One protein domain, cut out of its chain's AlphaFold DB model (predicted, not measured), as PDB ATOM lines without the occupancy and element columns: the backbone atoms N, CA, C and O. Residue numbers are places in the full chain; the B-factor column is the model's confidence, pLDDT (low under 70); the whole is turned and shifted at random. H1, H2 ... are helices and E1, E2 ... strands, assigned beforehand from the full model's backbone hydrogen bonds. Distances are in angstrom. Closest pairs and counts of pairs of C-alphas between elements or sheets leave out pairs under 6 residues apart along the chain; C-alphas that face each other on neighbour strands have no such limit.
ATOM      1  N   MET A 171     204.353 329.814 295.691       77.19
ATOM      2  CA  MET A 171     203.580 330.993 296.069       77.19
ATOM      3  C   MET A 171     202.182 330.963 295.437       77.19
ATOM      4  O   MET A 171     201.943 330.238 294.468       77.19
ATOM      5  N   ASP A 172     201.276 331.768 295.994       76.06
ATOM      6  CA  ASP A 172     199.972 332.117 295.412       76.06
ATOM      7  C   ASP A 172     199.082 330.925 294.999       76.06
ATOM      8  O   ASP A 172     198.332 331.009 294.026       76.06
ATOM      9  N   GLN A 173     199.132 329.827 295.769       80.25
ATOM     10  CA  GLN A 173     198.258 328.657 295.604       80.25
ATOM     11  C   GLN A 173     196.775 329.058 295.663       80.25
ATOM     12  O   GLN A 173     196.270 329.449 296.717       80.25
ATOM     13  N   GLN A 174     196.065 328.940 294.541       85.75
ATOM     14  CA  GLN A 174     194.644 329.276 294.423       85.75
ATOM     15  C   GLN A 174     193.922 328.297 293.497       85.75
ATOM     16  O   GLN A 174     194.387 328.016 292.393       85.75
ATOM     17  N   PHE A 175     192.748 327.821 293.913       87.56
ATOM     18  CA  PHE A 175     191.846 327.092 293.022       87.56
ATOM     19  C   PHE A 175     191.153 328.066 292.068       87.56
ATOM     20  O   PHE A 175     190.676 329.120 292.493       87.56
ATOM     21  N   ARG A 176     191.148 327.737 290.775       88.00
ATOM     22  CA  ARG A 176     190.632 328.590 289.694       88.00
ATOM     23  C   ARG A 176     189.950 327.747 288.618       88.00
ATOM     24  O   ARG A 176     190.014 326.519 288.647       88.00
ATOM     25  N   LYS A 177     189.272 328.420 287.689       88.75
ATOM     26  CA  LYS A 177     188.586 327.824 286.538       88.75
ATOM     27  C   LYS A 177     189.227 328.344 285.258       88.75
ATOM     28  O   LYS A 177     188.795 329.352 284.700       88.75
ATOM     29  N   ASP A 178     190.295 327.675 284.842       86.06
ATOM     30  CA  ASP A 178     191.145 328.093 283.727       86.06
ATOM     31  C   ASP A 178     190.797 327.362 282.415       86.06
ATOM     32  O   ASP A 178     191.450 327.598 281.393       86.06
ATOM     33  N   GLY A 179     189.785 326.488 282.421       85.31
ATOM     34  CA  GLY A 179     189.358 325.688 281.275       85.31
ATOM     35  C   GLY A 179     190.288 324.508 281.005       85.31
ATOM     36  O   GLY A 179     190.635 324.271 279.849       85.31
ATOM     37  N   VAL A 180     190.750 323.825 282.061       88.25
ATOM     38  CA  VAL A 180     191.720 322.721 281.968       88.25
ATOM     39  C   VAL A 180     191.280 321.536 282.825       88.25
ATOM     40  O   VAL A 180     191.241 321.623 284.051       88.25
ATOM     41  N   LEU A 181     190.989 320.411 282.175       91.38
ATOM     42  CA  LEU A 181     190.582 319.156 282.809       91.38
ATOM     43  C   LEU A 181     191.660 318.083 282.631       91.38
ATOM     44  O   LEU A 181     192.485 318.163 281.727       91.38
ATOM     45  N   SER A 182     191.630 317.069 283.491       92.25
ATOM     46  CA  SER A 182     192.532 315.912 283.448       92.25
ATOM     47  C   SER A 182     191.862 314.768 282.676       92.25
ATOM     48  O   SER A 182     190.895 314.224 283.205       92.25
ATOM     49  N   PRO A 183     192.292 314.365 281.470       92.38
ATOM     50  CA  PRO A 183     191.726 313.184 280.819       92.38
ATOM     51  C   PRO A 183     191.879 311.939 281.700       92.38
ATOM     52  O   PRO A 183     192.959 311.693 282.246       92.38
ATOM     53  N   VAL A 184     190.791 311.185 281.864       89.75
ATOM     54  CA  VAL A 184     190.730 309.975 282.698       89.75
ATOM     55  C   VAL A 184     190.485 308.759 281.807       89.75
ATOM     56  O   VAL A 184     189.625 308.798 280.928       89.75
ATOM     57  N   ASP A 185     191.235 307.681 282.035       86.38
ATOM     58  CA  ASP A 185     191.015 306.389 281.379       86.38
ATOM     59  C   ASP A 185     189.618 305.829 281.740       86.38
ATOM     60  O   ASP A 185     189.223 305.945 282.903       86.38
ATOM     61  N   PRO A 186     188.868 305.185 280.820       82.62
ATOM     62  CA  PRO A 186     187.552 304.603 281.113       82.62
ATOM     63  C   PRO A 186     187.531 303.620 282.298       82.62
ATOM     64  O   PRO A 186     186.520 303.507 282.988       82.62
ATOM     65  N   THR A 187     188.651 302.953 282.596       81.56
ATOM     66  CA  THR A 187     188.795 302.079 283.778       81.56
ATOM     67  C   THR A 187     188.936 302.842 285.101       81.56
ATOM     68  O   THR A 187     188.920 302.235 286.170       81.56
ATOM     69  N   CYS A 188     189.091 304.169 285.043       82.06
ATOM     70  CA  CYS A 188     189.414 305.080 286.145       82.06
ATOM     71  C   CYS A 188     190.770 304.817 286.839       82.06
ATOM     72  O   CYS A 188     191.032 305.399 287.892       82.06
ATOM     73  N   VAL A 189     191.645 303.980 286.259       80.12
ATOM     74  CA  VAL A 189     192.948 303.604 286.848       80.12
ATOM     75  C   VAL A 189     194.068 304.612 286.540       80.12
ATOM     76  O   VAL A 189     194.923 304.830 287.395       80.12
ATOM     77  N   SER A 190     194.064 305.259 285.366       81.44
ATOM     78  CA  SER A 190     195.024 306.327 285.014       81.44
ATOM     79  C   SER A 190     194.315 307.661 284.743       81.44
ATOM     80  O   SER A 190     193.180 307.695 284.260       81.44
ATOM     81  N   ARG A 191     194.985 308.776 285.072       86.69
ATOM     82  CA  ARG A 191     194.558 310.150 284.755       86.69
ATOM     83  C   ARG A 191     195.763 311.029 284.427       86.69
ATOM     84  O   ARG A 191     196.748 311.028 285.164       86.69
ATOM     85  N   PHE A 192     195.655 311.835 283.378       88.75
ATOM     86  CA  PHE A 192     196.708 312.757 282.951       88.75
ATOM     87  C   PHE A 192     196.417 314.175 283.448       88.75
ATOM     88  O   PHE A 192     195.488 314.827 282.978       88.75
ATOM     89  N   SER A 193     197.194 314.669 284.418       87.75
ATOM     90  CA  SER A 193     197.057 316.049 284.909       87.75
ATOM     91  C   SER A 193     197.707 317.039 283.940       87.75
ATOM     92  O   SER A 193     198.931 317.174 283.909       87.75
ATOM     93  N   ILE A 194     196.883 317.760 283.184       89.12
ATOM     94  CA  ILE A 194     197.308 318.762 282.207       89.12
ATOM     95  C   ILE A 194     197.831 320.012 282.934       89.12
ATOM     96  O   ILE A 194     197.221 320.505 283.888       89.12
ATOM     97  N   LYS A 195     198.960 320.552 282.459       86.38
ATOM     98  CA  LYS A 195     199.534 321.829 282.910       86.38
ATOM     99  C   LYS A 195     199.317 322.933 281.874       86.38
ATOM    100  O   LYS A 195     199.389 322.695 280.670       86.38
ATOM    101  N   LYS A 196     199.107 324.158 282.357       83.81
ATOM    102  CA  LYS A 196     198.928 325.383 281.567       83.81
ATOM    103  C   LYS A 196     199.723 326.528 282.192       83.81
ATOM    104  O   LYS A 196     199.545 326.824 283.370       83.81
ATOM    105  N   ASN A 197     200.554 327.202 281.401       75.31
ATOM    106  CA  ASN A 197     201.190 328.457 281.809       75.31
ATOM    107  C   ASN A 197     200.170 329.608 281.769       75.31
ATOM    108  O   ASN A 197     199.368 329.700 280.835       75.31
ATOM    109  N   ALA A 198     200.209 330.512 282.751       60.97
ATOM    110  CA  ALA A 198     199.349 331.693 282.751       60.97
ATOM    111  C   ALA A 198     199.797 332.709 281.684       60.97
ATOM    112  O   ALA A 198     200.948 333.148 281.658       60.97
ATOM    113  N   THR A 199     198.863 333.152 280.840       51.16
ATOM    114  CA  THR A 199     199.138 334.010 279.669       51.16
ATOM    115  C   THR A 199     199.687 335.402 279.994       51.16
ATOM    116  O   THR A 199     200.229 336.053 279.107       51.16
ATOM    117  N   SER A 200     199.574 335.871 281.242       46.00
ATOM    118  CA  SER A 200     200.086 337.181 281.676       46.00
ATOM    119  C   SER A 200     201.412 337.125 282.443       46.00
ATOM    120  O   SER A 200     202.106 338.136 282.507       46.00
ATOM    121  N   HIS A 201     201.778 335.977 283.028       53.75
ATOM    122  CA  HIS A 201     202.942 335.841 283.909       53.75
ATOM    123  C   HIS A 201     203.588 334.458 283.746       53.75
ATOM    124  O   HIS A 201     203.069 333.465 284.256       53.75
ATOM    125  N   LYS A 202     204.779 334.405 283.129       56.22
ATOM    126  CA  LYS A 202     205.563 333.173 282.864       56.22
ATOM    127  C   LYS A 202     205.911 332.308 284.091       56.22
ATOM    128  O   LYS A 202     206.476 331.233 283.932       56.22
ATOM    129  N   GLN A 203     205.636 332.785 285.302       65.00
ATOM    130  CA  GLN A 203     205.953 332.099 286.558       65.00
ATOM    131  C   GLN A 203     204.753 331.368 287.177       65.00
ATOM    132  O   GLN A 203     204.938 330.718 288.195       65.00
ATOM    133  N   TYR A 204     203.550 331.448 286.598       77.88
ATOM    134  CA  TYR A 204     202.362 330.773 287.131       77.88
ATOM    135  C   TYR A 204     202.000 329.529 286.312       77.88
ATOM    136  O   TYR A 204     201.745 329.619 285.109       77.88
ATOM    137  N   LEU A 205     201.927 328.392 287.003       83.25
ATOM    138  CA  LEU A 205     201.458 327.102 286.512       83.25
ATOM    139  C   LEU A 205     200.046 326.839 287.040       83.25
ATOM    140  O   LEU A 205     199.821 326.865 288.248       83.25
ATOM    141  N   SER A 206     199.116 326.521 286.145       87.12
ATOM    142  CA  SER A 206     197.804 325.968 286.482       87.12
ATOM    143  C   SER A 206     197.771 324.481 286.133       87.12
ATOM    144  O   SER A 206     197.974 324.100 284.980       87.12
ATOM    145  N   LEU A 207     197.540 323.640 287.142       88.31
ATOM    146  CA  LEU A 207     197.500 322.179 287.057       88.31
ATOM    147  C   LEU A 207     196.056 321.695 287.211       88.31
ATOM    148  O   LEU A 207     195.416 322.020 288.216       88.31
ATOM    149  N   SER A 208     195.546 320.910 286.261       91.06
ATOM    150  CA  SER A 208     194.185 320.367 286.330       91.06
ATOM    151  C   SER A 208     193.973 319.506 287.582       91.06
ATOM    152  O   SER A 208     194.848 318.749 288.018       91.06
ATOM    153  N   ARG A 209     192.793 319.642 288.190       89.06
ATOM    154  CA  ARG A 209     192.368 318.897 289.384       89.06
ATOM    155  C   ARG A 209     191.034 318.190 289.169       89.06
ATOM    156  O   ARG A 209     190.925 317.049 289.607       89.06
ATOM    157  N   ALA A 210     190.103 318.797 288.434       91.00
ATOM    158  CA  ALA A 210     188.947 318.104 287.867       91.00
ATOM    159  C   ALA A 210     189.331 317.290 286.614       91.00
ATOM    160  O   ALA A 210     190.360 317.543 285.974       91.00
ATOM    161  N   GLY A 211     188.513 316.298 286.281       90.56
ATOM    162  CA  GLY A 211     188.719 315.333 285.209       90.56
ATOM    163  C   GLY A 211     187.805 315.547 284.002       90.56
ATOM    164  O   GLY A 211     186.743 316.156 284.101       90.56
ATOM    165  N   GLN A 212     188.229 315.027 282.851       90.50
ATOM    166  CA  GLN A 212     187.400 314.825 281.665       90.50
ATOM    167  C   GLN A 212     187.126 313.323 281.553       90.50
ATOM    168  O   GLN A 212     188.032 312.549 281.237       90.50
ATOM    169  N   TYR A 213     185.884 312.932 281.829       87.94
ATOM    170  CA  TYR A 213     185.431 311.544 281.800       87.94
ATOM    171  C   TYR A 213     184.839 311.203 280.432       87.94
ATOM    172  O   TYR A 213     183.979 311.918 279.912       87.94
ATOM    173  N   VAL A 214     185.296 310.094 279.851       72.62
ATOM    174  CA  VAL A 214     184.739 309.540 278.613       72.62
ATOM    175  C   VAL A 214     183.430 308.820 278.940       72.62
ATOM    176  O   VAL A 214     183.374 308.010 279.865       72.62
ATOM    177  N   ARG A 215     182.371 309.102 278.173       65.56
ATOM    178  CA  ARG A 215     181.058 308.452 278.312       65.56
ATOM    179  C   ARG A 215     180.842 307.437 277.195       65.56
ATOM    180  O   ARG A 215     180.184 307.734 276.200       65.56
ATOM    181  N   GLU A 216     181.399 306.243 277.364       57.19
ATOM    182  CA  GLU A 216     181.028 305.103 276.527       57.19
ATOM    183  C   GLU A 216     179.625 304.582 276.868       57.19
ATOM    184  O   GLU A 216     179.178 304.639 278.012       57.19
ATOM    185  N   LEU A 217     178.955 304.013 275.865       49.22
ATOM    186  CA  LEU A 217     177.716 303.243 276.013       49.22
ATOM    187  C   LEU A 217     178.022 301.733 275.981       49.22
ATOM    188  O   LEU A 217     177.389 300.974 275.246       49.22
ATOM    189  N   SER A 218     179.037 301.304 276.738       52.34
ATOM    190  CA  SER A 218     179.489 299.913 276.844       52.34
ATOM    191  C   SER A 218     178.910 299.238 278.101       52.34
ATOM    192  O   SER A 218     178.838 299.815 279.180       52.34
ATOM    193  N   GLY A 219     178.409 298.008 277.944       52.62
ATOM    194  CA  GLY A 219     177.432 297.395 278.861       52.62
ATOM    195  C   GLY A 219     177.939 296.847 280.204       52.62
ATOM    196  O   GLY A 219     177.258 295.988 280.767       52.62
ATOM    197  N   ASP A 220     179.096 297.282 280.713       60.44
ATOM    198  CA  ASP A 220     179.578 296.895 282.050       60.44
ATOM    199  C   ASP A 220     179.200 297.953 283.097       60.44
ATOM    200  O   ASP A 220     179.857 298.984 283.278       60.44
ATOM    201  N   GLY A 221     178.109 297.668 283.811       71.75
ATOM    202  CA  GLY A 221     177.493 298.606 284.742       71.75
ATOM    203  C   GLY A 221     178.365 299.021 285.931       71.75
ATOM    204  O   GLY A 221     178.038 300.031 286.554       71.75
ATOM    205  N   LEU A 222     179.449 298.307 286.270       80.50
ATOM    206  CA  LEU A 222     180.332 298.728 287.368       80.50
ATOM    207  C   LEU A 222     181.272 299.860 286.937       80.50
ATOM    208  O   LEU A 222     181.392 300.853 287.659       80.50
ATOM    209  N   LEU A 223     181.905 299.733 285.768       78.69
ATOM    210  CA  LEU A 223     182.812 300.755 285.236       78.69
ATOM    211  C   LEU A 223     182.044 302.020 284.829       78.69
ATOM    212  O   LEU A 223     182.458 303.116 285.208       78.69
ATOM    213  N   GLU A 224     180.880 301.878 284.175       79.94
ATOM    214  CA  GLU A 224     180.004 303.024 283.880       79.94
ATOM    215  C   GLU A 224     179.595 303.738 285.179       79.94
ATOM    216  O   GLU A 224     179.734 304.957 285.284       79.94
ATOM    217  N   SER A 225     179.160 302.995 286.207       85.12
ATOM    218  CA  SER A 225     178.754 303.583 287.493       85.12
ATOM    219  C   SER A 225     179.901 304.291 288.215       85.12
ATOM    220  O   SER A 225     179.670 305.345 288.807       85.12
ATOM    221  N   LEU A 226     181.124 303.749 288.171       84.94
ATOM    222  CA  LEU A 226     182.298 304.368 288.789       84.94
ATOM    223  C   LEU A 226     182.694 305.660 288.064       84.94
ATOM    224  O   LEU A 226     182.774 306.710 288.701       84.94
ATOM    225  N   SER A 227     182.872 305.599 286.740       86.25
ATOM    226  CA  SER A 227     183.202 306.765 285.908       86.25
ATOM    227  C   SER A 227     182.152 307.868 286.072       86.25
ATOM    228  O   SER A 227     182.481 309.016 286.358       86.25
ATOM    229  N   ARG A 228     180.865 307.503 286.038       85.94
ATOM    230  CA  ARG A 228     179.736 308.418 286.245       85.94
ATOM    231  C   ARG A 228     179.670 309.010 287.652       85.94
ATOM    232  O   ARG A 228     179.292 310.171 287.795       85.94
ATOM    233  N   ALA A 229     180.003 308.250 288.696       87.94
ATOM    234  CA  ALA A 229     180.049 308.772 290.061       87.94
ATOM    235  C   ALA A 229     181.172 309.809 290.228       87.94
ATOM    236  O   ALA A 229     180.962 310.841 290.864       87.94
ATOM    237  N   LEU A 230     182.335 309.564 289.620       88.19
ATOM    238  CA  LEU A 230     183.463 310.492 289.632       88.19
ATOM    239  C   LEU A 230     183.195 311.741 288.770       88.19
ATOM    240  O   LEU A 230     183.429 312.853 289.241       88.19
ATOM    241  N   ASP A 231     182.612 311.579 287.578       88.88
ATOM    242  CA  ASP A 231     182.133 312.672 286.714       88.88
ATOM    243  C   ASP A 231     181.142 313.577 287.460       88.88
ATOM    244  O   ASP A 231     181.303 314.795 287.483       88.88
ATOM    245  N   LEU A 232     180.158 313.011 288.169       87.81
ATOM    246  CA  LEU A 232     179.209 313.794 288.973       87.81
ATOM    247  C   LEU A 232     179.890 314.589 290.105       87.81
ATOM    248  O   LEU A 232     179.516 315.738 290.338       87.81
ATOM    249  N   LEU A 233     180.898 314.022 290.778       86.38
ATOM    250  CA  LEU A 233     181.624 314.690 291.867       86.38
ATOM    251  C   LEU A 233     182.568 315.796 291.363       86.38
ATOM    252  O   LEU A 233     182.529 316.926 291.861       86.38
ATOM    253  N   GLU A 234     183.415 315.504 290.371       89.75
ATOM    254  CA  GLU A 234     184.380 316.481 289.854       89.75
ATOM    255  C   GLU A 234     183.687 317.546 288.973       89.75
ATOM    256  O   GLU A 234     184.052 318.721 289.045       89.75
ATOM    257  N   SER A 235     182.613 317.222 288.237       88.31
ATOM    258  CA  SER A 235     181.850 318.235 287.483       88.31
ATOM    259  C   SER A 235     181.047 319.187 288.381       88.31
ATOM    260  O   SER A 235     180.894 320.354 288.018       88.31
ATOM    261  N   GLN A 236     180.598 318.774 289.575       87.50
ATOM    262  CA  GLN A 236     180.042 319.705 290.572       87.50
ATOM    263  C   GLN A 236     181.097 320.694 291.090       87.50
ATOM    264  O   GLN A 236     180.794 321.874 291.286       87.50
ATOM    265  N   CYS A 237     182.356 320.266 291.224       88.00
ATOM    266  CA  CYS A 237     183.458 321.169 291.567       88.00
ATOM    267  C   CYS A 237     183.680 322.241 290.480       88.00
ATOM    268  O   CYS A 237     183.810 323.427 290.794       88.00
ATOM    269  N   VAL A 238     183.602 321.856 289.201       89.44
ATOM    270  CA  VAL A 238     183.702 322.789 288.063       89.44
ATOM    271  C   VAL A 238     182.473 323.699 287.949       89.44
ATOM    272  O   VAL A 238     182.616 324.891 287.672       89.44
ATOM    273  N   ASN A 239     181.262 323.169 288.137       88.50
ATOM    274  CA  ASN A 239     180.013 323.866 287.809       88.50
ATOM    275  C   ASN A 239     179.395 324.660 288.964       88.50
ATOM    276  O   ASN A 239     178.779 325.691 288.702       88.50
ATOM    277  N   GLU A 240     179.572 324.229 290.214       86.06
ATOM    278  CA  GLU A 240     179.023 324.909 291.395       86.06
ATOM    279  C   GLU A 240     180.118 325.589 292.222       86.06
ATOM    280  O   GLU A 240     180.005 326.780 292.511       86.06
ATOM    281  N   ALA A 241     181.213 324.883 292.535       83.50
ATOM    282  CA  ALA A 241     182.342 325.446 293.288       83.50
ATOM    283  C   ALA A 241     183.321 326.287 292.431       83.50
ATOM    284  O   ALA A 241     184.259 326.869 292.970       83.50
ATOM    285  N   GLN A 242     183.084 326.381 291.115       89.31
ATOM    286  CA  GLN A 242     183.826 327.200 290.143       89.31
ATOM    287  C   GLN A 242     185.354 327.003 290.145       89.31
ATOM    288  O   GLN A 242     186.099 327.978 290.023       89.31
ATOM    289  N   PHE A 243     185.835 325.758 290.211       90.25
ATOM    290  CA  PHE A 243     187.246 325.461 289.943       90.25
ATOM    291  C   PHE A 243     187.441 324.181 289.121       90.25
ATOM    292  O   PHE A 243     186.724 323.200 289.294       90.25
ATOM    293  N   ASP A 244     188.439 324.196 288.239       90.81
ATOM    294  CA  ASP A 244     188.932 323.029 287.500       90.81
ATOM    295  C   ASP A 244     190.416 322.736 287.788       90.81
ATOM    296  O   ASP A 244     190.842 321.582 287.693       90.81
ATOM    297  N   CYS A 245     191.186 323.738 288.228       89.88
ATOM    298  CA  CYS A 245     192.632 323.661 288.406       89.88
ATOM    299  C   CYS A 245     193.118 324.234 289.753       89.88
ATOM    300  O   CYS A 245     192.408 324.960 290.456       89.88
ATOM    301  N   LEU A 246     194.369 323.918 290.095       88.06
ATOM    302  CA  LEU A 246     195.168 324.632 291.092       88.06
ATOM    303  C   LEU A 246     196.210 325.486 290.361       88.06
ATOM    304  O   LEU A 246     197.068 324.934 289.672       88.06
ATOM    305  N   SER A 247     196.164 326.800 290.553       87.44
ATOM    306  CA  SER A 247     197.155 327.761 290.061       87.44
ATOM    307  C   SER A 247     198.174 328.083 291.159       87.44
ATOM    308  O   SER A 247     197.780 328.270 292.309       87.44
ATOM    309  N   PHE A 248     199.468 328.116 290.834       85.56
ATOM    310  CA  PHE A 248     200.568 328.401 291.770       85.56
ATOM    311  C   PHE A 248     201.837 328.873 291.036       85.56
ATOM    312  O   PHE A 248     201.962 328.681 289.827       85.56
ATOM    313  N   ALA A 249     202.809 329.445 291.755       84.25
ATOM    314  CA  ALA A 249     204.095 329.877 291.189       84.25
ATOM    315  C   ALA A 249     205.306 329.276 291.943       84.25
ATOM    316  O   ALA A 249     205.418 329.495 293.150       84.25
ATOM    317  N   PRO A 250     206.229 328.527 291.302       82.81
ATOM    318  CA  PRO A 250     207.379 327.932 291.991       82.81
ATOM    319  C   PRO A 250     208.435 328.957 292.424       82.81
ATOM    320  O   PRO A 250     208.759 329.899 291.699       82.81
TER     321      PRO A 250
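This is residues 171 to 250 of the 1041 residues of an uncharacterized protein of Pseudomonas sp. S06B 330 (UniProt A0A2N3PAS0). The model is an elongated body with two unlike ends: a twisted antiparallel sheet of four strands, E1, E6, E4 and E3, at one end, and at the other the long helix H1 packed on E5 of a small parallel strand pair, E2 and E5. E4 runs on into E5 at 34 degrees across a break of 2 residues, joining the sheet to the pair. The printed part has 80 residues, with one named helix and six named strands in the order E1, E2, E3, E4, E5, H1, E6, and its class is mixed, helices and strands. It is only just loose, close to compact, with a radius of gyration of the C-alphas of 14.3 A, and only just elongated, with spans of 46 by 23 by 17 A.

E1 is residues 171 to 176, 14.6 A long, and begins at C-alpha 171 at (203.580, 330.993, 296.069). E2 is residues 182 to 184, E3 residues 195 to 197, E4 residues 205 to 208 and E5 residues 211 to 213. H1 is residues 221 to 239, 25.6 A long, with C-alpha 221 at (177.493, 298.606, 284.742). E6 is residues 245 to 250, 15.8 A long, and ends at C-alpha 250 at (207.379, 327.932, 291.991).

The sheet runs E1, E6, E4, E3, with E1 and E3 as edge strands; it is twisted, its C-alphas lying up to 4.1 A off the best plane. E1 and E6 are antiparallel at 167 degrees, with N 174 and O 247 within hydrogen-bond range at 2.9 A. E6 and E4 are antiparallel at 151 degrees, with N 205 and O 248 at 2.8 A. E3 and E4 form a hairpin at 150 degrees, with N 206 and O 196 at 2.8 A. E4 and E5 meet only through their link. E2 and E5 are parallel at 35 degrees, with N 212 and O 182 at 2.8 A. The closest C-alphas of E5 and H1 are those of Tyr 213 and Asp 231, 6.0 A apart. H1 is not on the four-stranded sheet, and H1 and E2 are apart. In H1 each O i to N i+4 pair is within hydrogen-bond range.

The two C-alphas farthest apart are those of His 201 and Gly 219, at 46.4 A, while those of Met 171 and Pro 250 are 6.4 A apart. The printed part has no cut, and no link is long. The mean pLDDT of the printed part is 81.3; residues 198 to 203 and 215 to 220 are under 70.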